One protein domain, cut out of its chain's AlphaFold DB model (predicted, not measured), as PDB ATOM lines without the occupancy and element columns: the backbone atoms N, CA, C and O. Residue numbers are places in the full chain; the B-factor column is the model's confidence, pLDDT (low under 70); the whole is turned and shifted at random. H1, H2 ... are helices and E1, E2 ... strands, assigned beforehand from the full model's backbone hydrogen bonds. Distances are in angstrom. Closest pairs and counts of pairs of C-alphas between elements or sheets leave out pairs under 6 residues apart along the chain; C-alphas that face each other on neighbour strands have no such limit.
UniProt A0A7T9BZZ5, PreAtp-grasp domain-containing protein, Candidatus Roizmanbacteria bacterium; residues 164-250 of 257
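AT A GLANCE: This is residues 164 to 250 of the 257 residues of the protein "PreAtp-grasp domain-containing protein" of Candidatus Roizmanbacteria bacterium (UniProt A0A7T9BZZ5). A short two-stranded hairpin, E1 and E2, makes one wall of a small body, with H2 packed on it mainly along E1 and H3 mainly along E2, the two helices meeting at a slant through a part of each. H1 reaches away from this body as an arm, and the chain folds back from its tip along a long link; residues 177 to 183 stick out. The printed part has 87 residues, with three named helices and two named strands in the order H1, H2, E1, E2, H3; the sheet, order E1 - E2, is antiparallel and the class is mostly helix. The whole is only just compact, close to loose, with a radius of gyration of the C-alphas of 14.4 A, and it is elongated, spanning 45 by 27 by 22 A.

HOW THE PARTS SIT: H1, residues 165 to 178, touches no helix. Its closest approach to E1, residues 212 to 215, is between the C-alphas of Lys 165 and Lys 215, 7.7 A apart. H2, residues 195 to 207, is apart from H1. The closest C-alphas of H2 and E1 are those of Ala 202 and Val 212, at 6.3 A. E1 and E2, residues 225 to 228, form a hairpin and are antiparallel, with 169 degrees between their directions. N 212 and O 228 are within hydrogen-bond range at 2.8 A, as are N 226 and O 214 at 2.9 A. H3, residues 236 to 248, touches H2 with residues 243 to 247 alone, and H2 uses residues 195 to 199 alone. Their closest C-alphas, of Val 195 and Ile 246, are 6.6 A apart. They run opposite ways at a steep tilt of 42 degrees. The closest C-alphas of E2 and H3 are those of Asn 226 and Lys 245, at 7.3 A. In H1, H2 and H3 every O i to N i+4 pair is within hydrogen-bond range.

IN THESE COORDINATES: H1 begins at C-alpha 165, (0.012, 38.399, -27.779), and is 19.9 A long from first to last C-alpha. H2 is 18.2 A long, E1 9.8 A and E2 10.2 A. E1 begins at C-alpha 212, (-8.572, 47.735, -36.807). H3, 18.3 A long, ends at C-alpha 248, (-3.181, 34.056, -44.749).

THE WHOLE: The two C-alphas farthest apart are those of Glu 181 and Glu 237, at 45.2 A. The printed part, residues 164 to 250, has no cut. The link from H1 to H2, residues 179 to 194, is long, and that from H2 to E1 is tight. The links E1 to E2 and E2 to H3 are short. The mean pLDDT of the printed part is 86.6, and residues 249 to 250 are under 70.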
ATOM      1  N   THR A 164       3.368  35.181 -26.200       90.31
ATOM      2  CA  THR A 164       2.219  35.330 -27.098       90.31
ATOM      3  C   THR A 164       1.477  36.647 -26.868       90.31
ATOM      4  O   THR A 164       1.408  37.186 -25.762       90.31
ATOM      5  N   LYS A 165       0.810  37.164 -27.907       90.06
ATOM      6  CA  LYS A 165       0.012  38.399 -27.779       90.06
ATOM      7  C   LYS A 165      -1.191  38.225 -26.854       90.06
ATOM      8  O   LYS A 165      -1.604  39.196 -26.214       90.06
ATOM      9  N   VAL A 166      -1.743  37.014 -26.778       92.00
ATOM     10  CA  VAL A 166      -2.793  36.661 -25.817       92.00
ATOM     11  C   VAL A 166      -2.237  36.661 -24.395       92.00
ATOM     12  O   VAL A 166      -2.817  37.320 -23.536       92.00
ATOM     13  N   GLY A 167      -1.103  36.003 -24.144       93.38
ATOM     14  CA  GLY A 167      -0.519  35.956 -22.804       93.38
ATOM     15  C   GLY A 167      -0.033  37.315 -22.315       93.38
ATOM     16  O   GLY A 167      -0.352  37.707 -21.195       93.38
ATOM     17  N   SER A 168       0.622  38.101 -23.171       92.38
ATOM     18  CA  SER A 168       0.981  39.491 -22.866       92.38
ATOM     19  C   SER A 168      -0.254  40.341 -22.506       92.38
ATOM     20  O   SER A 168      -0.229  41.123 -21.551       92.38
ATOM     21  N   ARG A 169      -1.383  40.154 -23.212       92.88
ATOM     22  CA  ARG A 169      -2.658  40.821 -22.885       92.88
ATOM     23  C   ARG A 169      -3.178  40.426 -21.510       92.88
ATOM     24  O   ARG A 169      -3.542  41.310 -20.737       92.88
ATOM     25  N   ASP A 170      -3.243  39.124 -21.251       93.88
ATOM     26  CA  ASP A 170      -3.731  38.564 -19.993       93.88
ATOM     27  C   ASP A 170      -2.874  39.061 -18.820       93.88
ATOM     28  O   ASP A 170      -3.405  39.577 -17.836       93.88
ATOM     29  N   LEU A 171      -1.544  39.043 -18.966       94.19
ATOM     30  CA  LEU A 171      -0.617  39.589 -17.977       94.19
ATOM     31  C   LEU A 171      -0.929  41.057 -17.661       94.19
ATOM     32  O   LEU A 171      -1.125  41.404 -16.496       94.19
ATOM     33  N   LEU A 172      -1.034  41.919 -18.677       93.88
ATOM     34  CA  LEU A 172      -1.332  43.341 -18.473       93.88
ATOM     35  C   LEU A 172      -2.701  43.558 -17.814       93.88
ATOM     36  O   LEU A 172      -2.840  44.431 -16.953       93.88
ATOM     37  N   GLN A 173      -3.710  42.764 -18.180       93.81
ATOM     38  CA  GLN A 173      -5.034  42.816 -17.558       93.81
ATOM     39  C   GLN A 173      -4.979  42.412 -16.079       93.81
ATOM     40  O   GLN A 173      -5.560  43.102 -15.240       93.81
ATOM     41  N   ARG A 174      -4.236  41.354 -15.737       94.81
ATOM     42  CA  ARG A 174      -4.025  40.916 -14.348       94.81
ATOM     43  C   ARG A 174      -3.254  41.945 -13.533       94.81
ATOM     44  O   ARG A 174      -3.644  42.223 -12.400       94.81
ATOM     45  N   VAL A 175      -2.202  42.542 -14.099       95.94
ATOM     46  CA  VAL A 175      -1.442  43.614 -13.439       95.94
ATOM     47  C   VAL A 175      -2.356  44.803 -13.168       95.94
ATOM     48  O   VAL A 175      -2.413  45.255 -12.033       95.94
ATOM     49  N   LYS A 176      -3.147  45.248 -14.152       95.50
ATOM     50  CA  LYS A 176      -4.118  46.335 -13.970       95.50
ATOM     51  C   LYS A 176      -5.168  46.025 -12.899       95.50
ATOM     52  O   LYS A 176      -5.526  46.904 -12.125       95.50
ATOM     53  N   ALA A 177      -5.667  44.790 -12.851       95.25
ATOM     54  CA  ALA A 177      -6.638  44.374 -11.840       95.25
ATOM     55  C   ALA A 177      -6.032  44.342 -10.427       95.25
ATOM     56  O   ALA A 177      -6.700  44.702  -9.461       95.25
ATOM     57  N   LYS A 178      -4.768  43.920 -10.309       97.69
ATOM     58  CA  LYS A 178      -4.033  43.853  -9.039       97.69
ATOM     59  C   LYS A 178      -3.540  45.225  -8.565       97.69
ATOM     60  O   LYS A 178      -3.472  45.449  -7.360       97.69
ATOM     61  N   HIS A 179      -3.214  46.106  -9.506       96.94
ATOM     62  CA  HIS A 179      -2.612  47.419  -9.294       96.94
ATOM     63  C   HIS A 179      -3.423  48.520 -10.000       96.94
ATOM     64  O   HIS A 179      -2.952  49.110 -10.979       96.94
ATOM     65  N   PRO A 180      -4.666  48.789  -9.556       94.44
ATOM     66  CA  PRO A 180      -5.541  49.777 -10.189       94.44
ATOM     67  C   PRO A 180      -5.022  51.221 -10.081       94.44
ATOM     68  O   PRO A 180      -5.507  52.096 -10.795       94.44
ATOM     69  N   GLU A 181      -4.055  51.482  -9.199       97.31
ATOM     70  CA  GLU A 181      -3.344  52.756  -9.074       97.31
ATOM     71  C   GLU A 181      -2.427  53.061 -10.264       97.31
ATOM     72  O   GLU A 181      -2.089  54.222 -10.500       97.31
ATOM     73  N   LEU A 182      -2.020  52.035 -11.015       95.00
ATOM     74  CA  LEU A 182      -1.235  52.205 -12.228       95.00
ATOM     75  C   LEU A 182      -2.179  52.584 -13.381       95.00
ATOM     76  O   LEU A 182      -3.120  51.848 -13.685       95.00
ATOM     77  N   ASP A 183      -1.909  53.697 -14.072       94.75
ATOM     78  CA  ASP A 183      -2.653  54.120 -15.278       94.75
ATOM     79  C   ASP A 183      -2.286  53.249 -16.498       94.75
ATOM     80  O   ASP A 183      -1.737  53.710 -17.502       94.75
ATOM     81  N   ILE A 184      -2.553  51.943 -16.403       94.38
ATOM     82  CA  ILE A 184      -2.295  50.979 -17.473       94.38
ATOM     83  C   ILE A 184      -3.413  51.087 -18.516       94.38
ATOM     84  O   ILE A 184      -4.569  50.679 -18.307       94.38
ATOM     85  N   LYS A 185      -3.044  51.612 -19.686       93.62
ATOM     86  CA  LYS A 185      -3.915  51.733 -20.859       93.62
ATOM     87  C   LYS A 185      -3.745  50.513 -21.753       93.62
ATOM     88  O   LYS A 185      -2.713  50.334 -22.391       93.62
ATOM     89  N   ILE A 186      -4.787  49.692 -21.815       91.19
ATOM     90  CA  ILE A 186      -4.862  48.532 -22.705       91.19
ATOM     91  C   ILE A 186      -5.889  48.879 -23.786       91.19
ATOM     92  O   ILE A 186      -7.041  49.138 -23.427       91.19
ATOM     93  N   PRO A 187      -5.506  48.929 -25.077       91.75
ATOM     94  CA  PRO A 187      -6.461  49.152 -26.154       91.75
ATOM     95  C   PRO A 187      -7.566  48.098 -26.134       91.75
ATOM     96  O   PRO A 187      -7.288  46.912 -25.915       91.75
ATOM     97  N   GLU A 188      -8.800  48.529 -26.397       92.00
ATOM     98  CA  GLU A 188      -9.909  47.607 -26.618       92.00
ATOM     99  C   GLU A 188      -9.542  46.633 -27.745       92.00
ATOM    100  O   GLU A 188      -8.994  47.024 -28.776       92.00
ATOM    101  N   GLY A 189      -9.806  45.351 -27.530       91.56
ATOM    102  CA  GLY A 189      -9.521  44.312 -28.503       91.56
ATOM    103  C   GLY A 189     -10.006  42.961 -28.008       91.56
ATOM    104  O   GLY A 189     -10.210  42.766 -26.810       91.56
ATOM    105  N   TYR A 190     -10.161  42.035 -28.946       90.81
ATOM    106  CA  TYR A 190     -10.734  40.716 -28.711       90.81
ATOM    107  C   TYR A 190      -9.729  39.643 -29.122       90.81
ATOM    108  O   TYR A 190      -9.018  39.797 -30.117       90.81
ATOM    109  N   VAL A 191      -9.676  38.559 -28.352       90.38
ATOM    110  CA  VAL A 191      -9.034  37.316 -28.786       90.38
ATOM    111  C   VAL A 191     -10.080  36.559 -29.590       90.38
ATOM    112  O   VAL A 191     -11.178  36.346 -29.086       90.38
ATOM    113  N   CYS A 192      -9.760  36.241 -30.840       89.00
ATOM    114  CA  CYS A 192     -10.702  35.636 -31.772       89.00
ATOM    115  C   CYS A 192     -10.163  34.274 -32.206       89.00
ATOM    116  O   CYS A 192      -9.042  34.194 -32.709       89.00
ATOM    117  N   ASP A 193     -10.972  33.228 -32.056       82.44
ATOM    118  CA  ASP A 193     -10.577  31.849 -32.376       82.44
ATOM    119  C   ASP A 193     -10.875  31.464 -33.831       82.44
ATOM    120  O   ASP A 193     -10.437  30.417 -34.306       82.44
ATOM    121  N   THR A 194     -11.613  32.304 -34.565       84.38
ATOM    122  CA  THR A 194     -11.945  32.074 -35.978       84.38
ATOM    123  C   THR A 194     -11.879  33.356 -36.803       84.38
ATOM    124  O   THR A 194     -12.032  34.460 -36.278       84.38
ATOM    125  N   VAL A 195     -11.694  33.202 -38.122       83.00
ATOM    126  CA  VAL A 195     -11.734  34.319 -39.083       83.00
ATOM    127  C   VAL A 195     -13.059  35.065 -38.985       83.00
ATOM    128  O   VAL A 195     -13.065  36.289 -39.005       83.00
ATOM    129  N   ASP A 196     -14.173  34.342 -38.882       85.50
ATOM    130  CA  ASP A 196     -15.497  34.959 -38.888       85.50
ATOM    131  C   ASP A 196     -15.775  35.729 -37.588       85.50
ATOM    132  O   ASP A 196     -16.339  36.819 -37.654       85.50
ATOM    133  N   ASP A 197     -15.306  35.245 -36.430       87.94
ATOM    134  CA  ASP A 197     -15.351  36.027 -35.184       87.94
ATOM    135  C   ASP A 197     -14.471  37.279 -35.301       87.94
ATOM    136  O   ASP A 197     -14.941  38.386 -35.047       87.94
ATOM    137  N   ALA A 198     -13.238  37.145 -35.803       88.88
ATOM    138  CA  ALA A 198     -12.345  38.286 -36.009       88.88
ATOM    139  C   ALA A 198     -12.959  39.360 -36.925       88.88
ATOM    140  O   ALA A 198     -12.855  40.551 -36.632       88.88
ATOM    141  N   LEU A 199     -13.625  38.948 -38.007       85.94
ATOM    142  CA  LEU A 199     -14.326  39.852 -38.921       85.94
ATOM    143  C   LEU A 199     -15.542  40.503 -38.262       85.94
ATOM    144  O   LEU A 199     -15.684  41.716 -38.343       85.94
ATOM    145  N   SER A 200     -16.354  39.740 -37.527       87.62
ATOM    146  CA  SER A 200     -17.497  40.298 -36.798       87.62
ATOM    147  C   SER A 200     -17.069  41.350 -35.765       87.62
ATOM    148  O   SER A 200     -17.739  42.369 -35.596       87.62
ATOM    149  N   ARG A 201     -15.928  41.151 -35.089       90.56
ATOM    150  CA  ARG A 201     -15.354  42.174 -34.197       90.56
ATOM    151  C   ARG A 201     -14.829  43.377 -34.961       90.56
ATOM    152  O   ARG A 201     -14.958  44.497 -34.473       90.56
ATOM    153  N   ALA A 202     -14.243  43.163 -36.133       88.44
ATOM    154  CA  ALA A 202     -13.767  44.246 -36.979       88.44
ATOM    155  C   ALA A 202     -14.915  45.147 -37.443       88.44
ATOM    156  O   ALA A 202     -14.782  46.365 -37.335       88.44
ATOM    157  N   ASP A 203     -16.049  44.565 -37.845       87.12
ATOM    158  CA  ASP A 203     -17.254  45.306 -38.237       87.12
ATOM    159  C   ASP A 203     -17.691  46.268 -37.125       87.12
ATOM    160  O   ASP A 203     -17.862  47.459 -37.370       87.12
ATOM    161  N   TYR A 204     -17.727  45.807 -35.869       88.38
ATOM    162  CA  TYR A 204     -18.036  46.660 -34.714       88.38
ATOM    163  C   TYR A 204     -17.105  47.883 -34.591       88.38
ATOM    164  O   TYR A 204     -17.560  48.998 -34.306       88.38
ATOM    165  N   PHE A 205     -15.796  47.710 -34.794       89.81
ATOM    166  CA  PHE A 205     -14.849  48.829 -34.757       89.81
ATOM    167  C   PHE A 205     -15.051  49.780 -35.943       89.81
ATOM    168  O   PHE A 205     -15.091  50.995 -35.731       89.81
ATOM    169  N   ILE A 206     -15.219  49.238 -37.149       86.25
ATOM    170  CA  ILE A 206     -15.378  50.001 -38.395       86.25
ATOM    171  C   ILE A 206     -16.673  50.821 -38.366       86.25
ATOM    172  O   ILE A 206     -16.632  52.028 -38.609       86.25
ATOM    173  N   GLU A 207     -17.800  50.215 -37.981       86.88
ATOM    174  CA  GLU A 207     -19.098  50.888 -37.816       86.88
ATOM    175  C   GLU A 207     -19.048  51.995 -36.753       86.88
ATOM    176  O   GLU A 207     -19.748  53.002 -36.852       86.88
ATOM    177  N   SER A 208     -18.165  51.851 -35.761       87.75
ATOM    178  CA  SER A 208     -17.897  52.875 -34.743       87.75
ATOM    179  C   SER A 208     -16.919  53.968 -35.209       87.75
ATOM    180  O   SER A 208     -16.464  54.764 -34.386       87.75
ATOM    181  N   GLY A 209     -16.540  53.999 -36.490       88.44
ATOM    182  CA  GLY A 209     -15.600  54.977 -37.047       88.44
ATOM    183  C   GLY A 209     -14.142  54.758 -36.627       88.44
ATOM    184  O   GLY A 209     -13.379  55.718 -36.546       88.44
ATOM    185  N   ARG A 210     -13.741  53.519 -36.309       89.44
ATOM    186  CA  ARG A 210     -12.384  53.175 -35.849       89.44
ATOM    187  C   ARG A 210     -11.674  52.252 -36.840       89.44
ATOM    188  O   ARG A 210     -12.300  51.445 -37.517       89.44
ATOM    189  N   GLY A 211     -10.347  52.360 -36.901       88.94
ATOM    190  CA  GLY A 211      -9.499  51.382 -37.588       88.94
ATOM    191  C   GLY A 211      -9.302  50.106 -36.765       88.94
ATOM    192  O   GLY A 211      -9.579  50.080 -35.564       88.94
ATOM    193  N   VAL A 212      -8.778  49.061 -37.404       90.75
ATOM    194  CA  VAL A 212      -8.572  47.735 -36.807       90.75
ATOM    195  C   VAL A 212      -7.143  47.261 -37.051       90.75
ATOM    196  O   VAL A 212      -6.574  47.449 -38.127       90.75
ATOM    197  N   VAL A 213      -6.555  46.623 -36.038       91.38
ATOM    198  CA  VAL A 213      -5.261  45.947 -36.150       91.38
ATOM    199  C   VAL A 213      -5.453  44.477 -35.816       91.38
ATOM    200  O   VAL A 213      -5.770  44.135 -34.679       91.38
ATOM    201  N   PHE A 214      -5.205  43.609 -36.790       88.88
ATOM    202  CA  PHE A 214      -5.146  42.171 -36.570       88.88
ATOM    203  C   PHE A 214      -3.718  41.782 -36.245       88.88
ATOM    204  O   PHE A 214      -2.781  42.199 -36.929       88.88
ATOM    205  N   LYS A 215      -3.554  40.974 -35.201       88.50
ATOM    206  CA  LYS A 215      -2.252  40.451 -34.819       88.50
ATOM    207  C   LYS A 215      -2.339  38.953 -34.579       88.50
ATOM    208  O   LYS A 215      -3.070  38.495 -33.711       88.50
ATOM    209  N   ALA A 216      -1.525  38.233 -35.326       86.12
ATOM    210  CA  ALA A 216      -1.024  36.908 -35.025       86.12
ATOM    211  C   ALA A 216      -0.745  36.659 -33.536       86.12
ATOM    212  O   ALA A 216       0.032  37.419 -32.958       86.12
ATOM    213  N   ASN A 217      -1.261  35.579 -32.934       86.31
ATOM    214  CA  ASN A 217      -0.910  35.241 -31.547       86.31
ATOM    215  C   ASN A 217       0.612  35.077 -31.349       86.31
ATOM    216  O   ASN A 217       1.176  35.668 -30.431       86.31
ATOM    217  N   SER A 218       1.271  34.376 -32.274       83.56
ATOM    218  CA  SER A 218       2.730  34.223 -32.353       83.56
ATOM    219  C   SER A 218       3.262  34.923 -33.604       83.56
ATOM    220  O   SER A 218       2.746  34.698 -34.693       83.56
ATOM    221  N   GLY A 219       4.267  35.781 -33.457       80.25
ATOM    222  CA  GLY A 219       4.911  36.503 -34.562       80.25
ATOM    223  C   GLY A 219       5.680  37.717 -34.045       80.25
ATOM    224  O   GLY A 219       5.228  38.329 -33.073       80.25
ATOM    225  N   GLY A 220       6.792  38.059 -34.694       80.12
ATOM    226  CA  GLY A 220       7.714  39.143 -34.323       80.12
ATOM    227  C   GLY A 220       7.971  40.108 -35.484       80.12
ATOM    228  O   GLY A 220       7.495  39.870 -36.589       80.12
ATOM    229  N   ALA A 221       8.654  41.229 -35.226       77.88
ATOM    230  CA  ALA A 221       9.104  42.187 -36.254       77.88
ATOM    231  C   ALA A 221       8.025  42.660 -37.267       77.88
ATOM    232  O   ALA A 221       8.297  42.932 -38.431       77.88
ATOM    233  N   GLY A 222       6.757  42.748 -36.843       83.25
ATOM    234  CA  GLY A 222       5.630  43.123 -37.714       83.25
ATOM    235  C   GLY A 222       5.029  41.973 -38.532       83.25
ATOM    236  O   GLY A 222       3.943  42.129 -39.096       83.25
ATOM    237  N   ILE A 223       5.644  40.791 -38.525       83.31
ATOM    238  CA  ILE A 223       5.102  39.586 -39.153       83.31
ATOM    239  C   ILE A 223       3.803  39.182 -38.459       83.31
ATOM    240  O   ILE A 223       3.688  39.137 -37.228       83.31
ATOM    241  N   GLY A 224       2.786  38.915 -39.276       82.44
ATOM    242  CA  GLY A 224       1.451  38.588 -38.794       82.44
ATOM    243  C   GLY A 224       0.685  39.784 -38.210       82.44
ATOM    244  O   GLY A 224      -0.342  39.589 -37.556       82.44
ATOM    245  N   VAL A 225       1.149  41.019 -38.433       87.00
ATOM    246  CA  VAL A 225       0.421  42.250 -38.100       87.00
ATOM    247  C   VAL A 225      -0.189  42.837 -39.367       87.00
ATOM    248  O   VAL A 225       0.498  43.094 -40.345       87.00
ATOM    249  N   ASN A 226      -1.499  43.076 -39.349       87.00
ATOM    250  CA  ASN A 226      -2.209  43.723 -40.448       87.00
ATOM    251  C   ASN A 226      -3.010  44.904 -39.913       87.00
ATOM    252  O   ASN A 226      -3.790  44.757 -38.973       87.00
ATOM    253  N   VAL A 227      -2.809  46.072 -40.514       88.94
ATOM    254  CA  VAL A 227      -3.443  47.328 -40.107       88.94
ATOM    255  C   VAL A 227      -4.416  47.764 -41.190       88.94
ATOM    256  O   VAL A 227      -4.038  47.873 -42.355       88.94
ATOM    257  N   PHE A 228      -5.648  48.050 -40.784       87.88
ATOM    258  CA  PHE A 228      -6.697  48.586 -41.638       87.88
ATOM    259  C   PHE A 228      -7.204  49.876 -41.007       87.88
ATOM    260  O   PHE A 228      -7.782  49.866 -39.918       87.88
ATOM    261  N   LYS A 229      -6.952  51.010 -41.658       86.50
ATOM    262  CA  LYS A 229      -7.536  52.283 -41.227       86.50
ATOM    263  C   LYS A 229      -9.009  52.327 -41.618       86.50
ATOM    264  O   LYS A 229      -9.403  51.679 -42.581       86.50
ATOM    265  N   GLN A 230      -9.804  53.106 -40.891       82.81
ATOM    266  CA  GLN A 230     -11.248  53.203 -41.114       82.81
ATOM    267  C   GLN A 230     -11.571  53.580 -42.570       82.81
ATOM    268  O   GLN A 230     -12.400  52.946 -43.213       82.81
ATOM    269  N   GLU A 231     -10.860  54.564 -43.111       79.69
ATOM    270  CA  GLU A 231     -11.020  55.063 -44.477       79.69
ATOM    271  C   GLU A 231     -10.596  54.069 -45.570       79.69
ATOM    272  O   GLU A 231     -10.775  54.349 -46.749       79.69
ATOM    273  N   GLN A 232      -9.999  52.931 -45.205       73.62
ATOM    274  CA  GLN A 232      -9.535  51.910 -46.148       73.62
ATOM    275  C   GLN A 232     -10.505  50.734 -46.287       73.62
ATOM    276  O   GLN A 232     -10.231  49.842 -47.087       73.62
ATOM    277  N   VAL A 233     -11.583  50.691 -45.498       72.06
ATOM    278  CA  VAL A 233     -12.524  49.557 -45.430       72.06
ATOM    279  C   VAL A 233     -13.942  49.975 -45.833       72.06
ATOM    280  O   VAL A 233     -14.930  49.580 -45.225       72.06
ATOM    281  N   ASP A 234     -14.046  50.805 -46.868       71.44
ATOM    282  CA  ASP A 234     -15.302  51.376 -47.359       71.44
ATOM    283  C   ASP A 234     -15.907  50.625 -48.559       71.44
ATOM    284  O   ASP A 234     -17.042  50.910 -48.946       71.44
ATOM    285  N   THR A 235     -15.193  49.642 -49.130       74.25
ATOM    286  CA  THR A 235     -15.678  48.846 -50.270       74.25
ATOM    287  C   THR A 235     -15.679  47.332 -50.017       74.25
ATOM    288  O   THR A 235     -14.857  46.820 -49.245       74.25
ATOM    289  N   PRO A 236     -16.557  46.569 -50.704       78.06
ATOM    290  CA  PRO A 236     -16.555  45.105 -50.660       78.06
ATOM    291  C   PRO A 236     -15.207  44.473 -51.037       78.06
ATOM    292  O   PRO A 236     -14.802  43.484 -50.430       78.06
ATOM    293  N   GLU A 237     -14.479  45.048 -51.997       83.12
ATOM    294  CA  GLU A 237     -13.161  44.550 -52.407       83.12
ATOM    295  C   GLU A 237     -12.137  44.662 -51.273       83.12
ATOM    296  O   GLU A 237     -11.322  43.759 -51.077       83.12
ATOM    297  N   LYS A 238     -12.193  45.747 -50.492       81.06
ATOM    298  CA  LYS A 238     -11.308  45.955 -49.341       81.06
ATOM    299  C   LYS A 238     -11.637  45.039 -48.169       81.06
ATOM    300  O   LYS A 238     -10.719  44.557 -47.504       81.06
ATOM    301  N   LEU A 239     -12.916  44.737 -47.956       78.12
ATOM    302  CA  LEU A 239     -13.340  43.722 -46.990       78.12
ATOM    303  C   LEU A 239     -12.843  42.324 -47.381       78.12
ATOM    304  O   LEU A 239     -12.380  41.573 -46.520       78.12
ATOM    305  N   GLU A 240     -12.868  41.981 -48.672       83.50
ATOM    306  CA  GLU A 240     -12.335  40.698 -49.138       83.50
ATOM    307  C   GLU A 240     -10.800  40.645 -49.049       83.50
ATOM    308  O   GLU A 240     -10.242  39.625 -48.643       83.50
ATOM    309  N   GLU A 241     -10.103  41.758 -49.316       84.25
ATOM    310  CA  GLU A 241      -8.658  41.882 -49.068       84.25
ATOM    311  C   GLU A 241      -8.329  41.643 -47.582       84.25
ATOM    312  O   GLU A 241      -7.412  40.883 -47.251       84.25
ATOM    313  N   MET A 242      -9.105  42.250 -46.678       84.25
ATOM    314  CA  MET A 242      -8.980  42.053 -45.233       84.25
ATOM    315  C   MET A 242      -9.198  40.587 -44.845       84.25
ATOM    316  O   MET A 242      -8.364  40.006 -44.145       84.25
ATOM    317  N   ARG A 243     -10.260  39.951 -45.355       84.00
ATOM    318  CA  ARG A 243     -10.542  38.523 -45.138       84.00
ATOM    319  C   ARG A 243      -9.395  37.638 -45.635       84.00
ATOM    320  O   ARG A 243      -8.998  36.708 -44.927       84.00
ATOM    321  N   GLY A 244      -8.840  37.932 -46.810       83.38
ATOM    322  CA  GLY A 244      -7.688  37.229 -47.375       83.38
ATOM    323  C   GLY A 244      -6.453  37.315 -46.476       83.38
ATOM    324  O   GLY A 244      -5.850  36.290 -46.162       83.38
ATOM    325  N   LYS A 245      -6.129  38.515 -45.983       80.56
ATOM    326  CA  LYS A 245      -4.998  38.751 -45.071       80.56
ATOM    327  C   LYS A 245      -5.162  38.046 -43.724       80.56
ATOM    328  O   LYS A 245      -4.218  37.429 -43.240       80.56
ATOM    329  N   ILE A 246      -6.360  38.071 -43.135       78.25
ATOM    330  CA  ILE A 246      -6.637  37.369 -41.868       78.25
ATOM    331  C   ILE A 246      -6.481  35.853 -42.040       78.25
ATOM    332  O   ILE A 246      -5.881  35.203 -41.186       78.25
ATOM    333  N   ARG A 247      -6.969  35.288 -43.155       78.19
ATOM    334  CA  ARG A 247      -6.798  33.861 -43.479       78.19
ATOM    335  C   ARG A 247      -5.332  33.488 -43.686       78.19
ATOM    336  O   ARG A 247      -4.888  32.481 -43.145       78.19
ATOM    337  N   ALA A 248      -4.590  34.299 -44.441       72.56
ATOM    338  CA  ALA A 248      -3.181  34.056 -44.749       72.56
ATOM    339  C   ALA A 248      -2.290  34.067 -43.501       72.56
ATOM    340  O   ALA A 248      -1.310  33.331 -43.448       72.56
ATOM    341  N   ASN A 249      -2.661  34.829 -42.467       67.94
ATOM    342  CA  ASN A 249      -1.937  34.803 -41.201       67.94
ATOM    343  C   ASN A 249      -2.017  33.443 -40.488       67.94
ATOM    344  O   ASN A 249      -1.265  33.247 -39.553       67.94
ATOM    345  N   GLY A 250      -2.895  32.499 -40.856       57.09
ATOM    346  CA  GLY A 250      -2.866  31.120 -40.331       57.09
ATOM    347  C   GLY A 250      -2.971  30.965 -38.801       57.09
ATOM    348  O   GLY A 250      -2.718  29.886 -38.274       57.09
TER     349      GLY A 250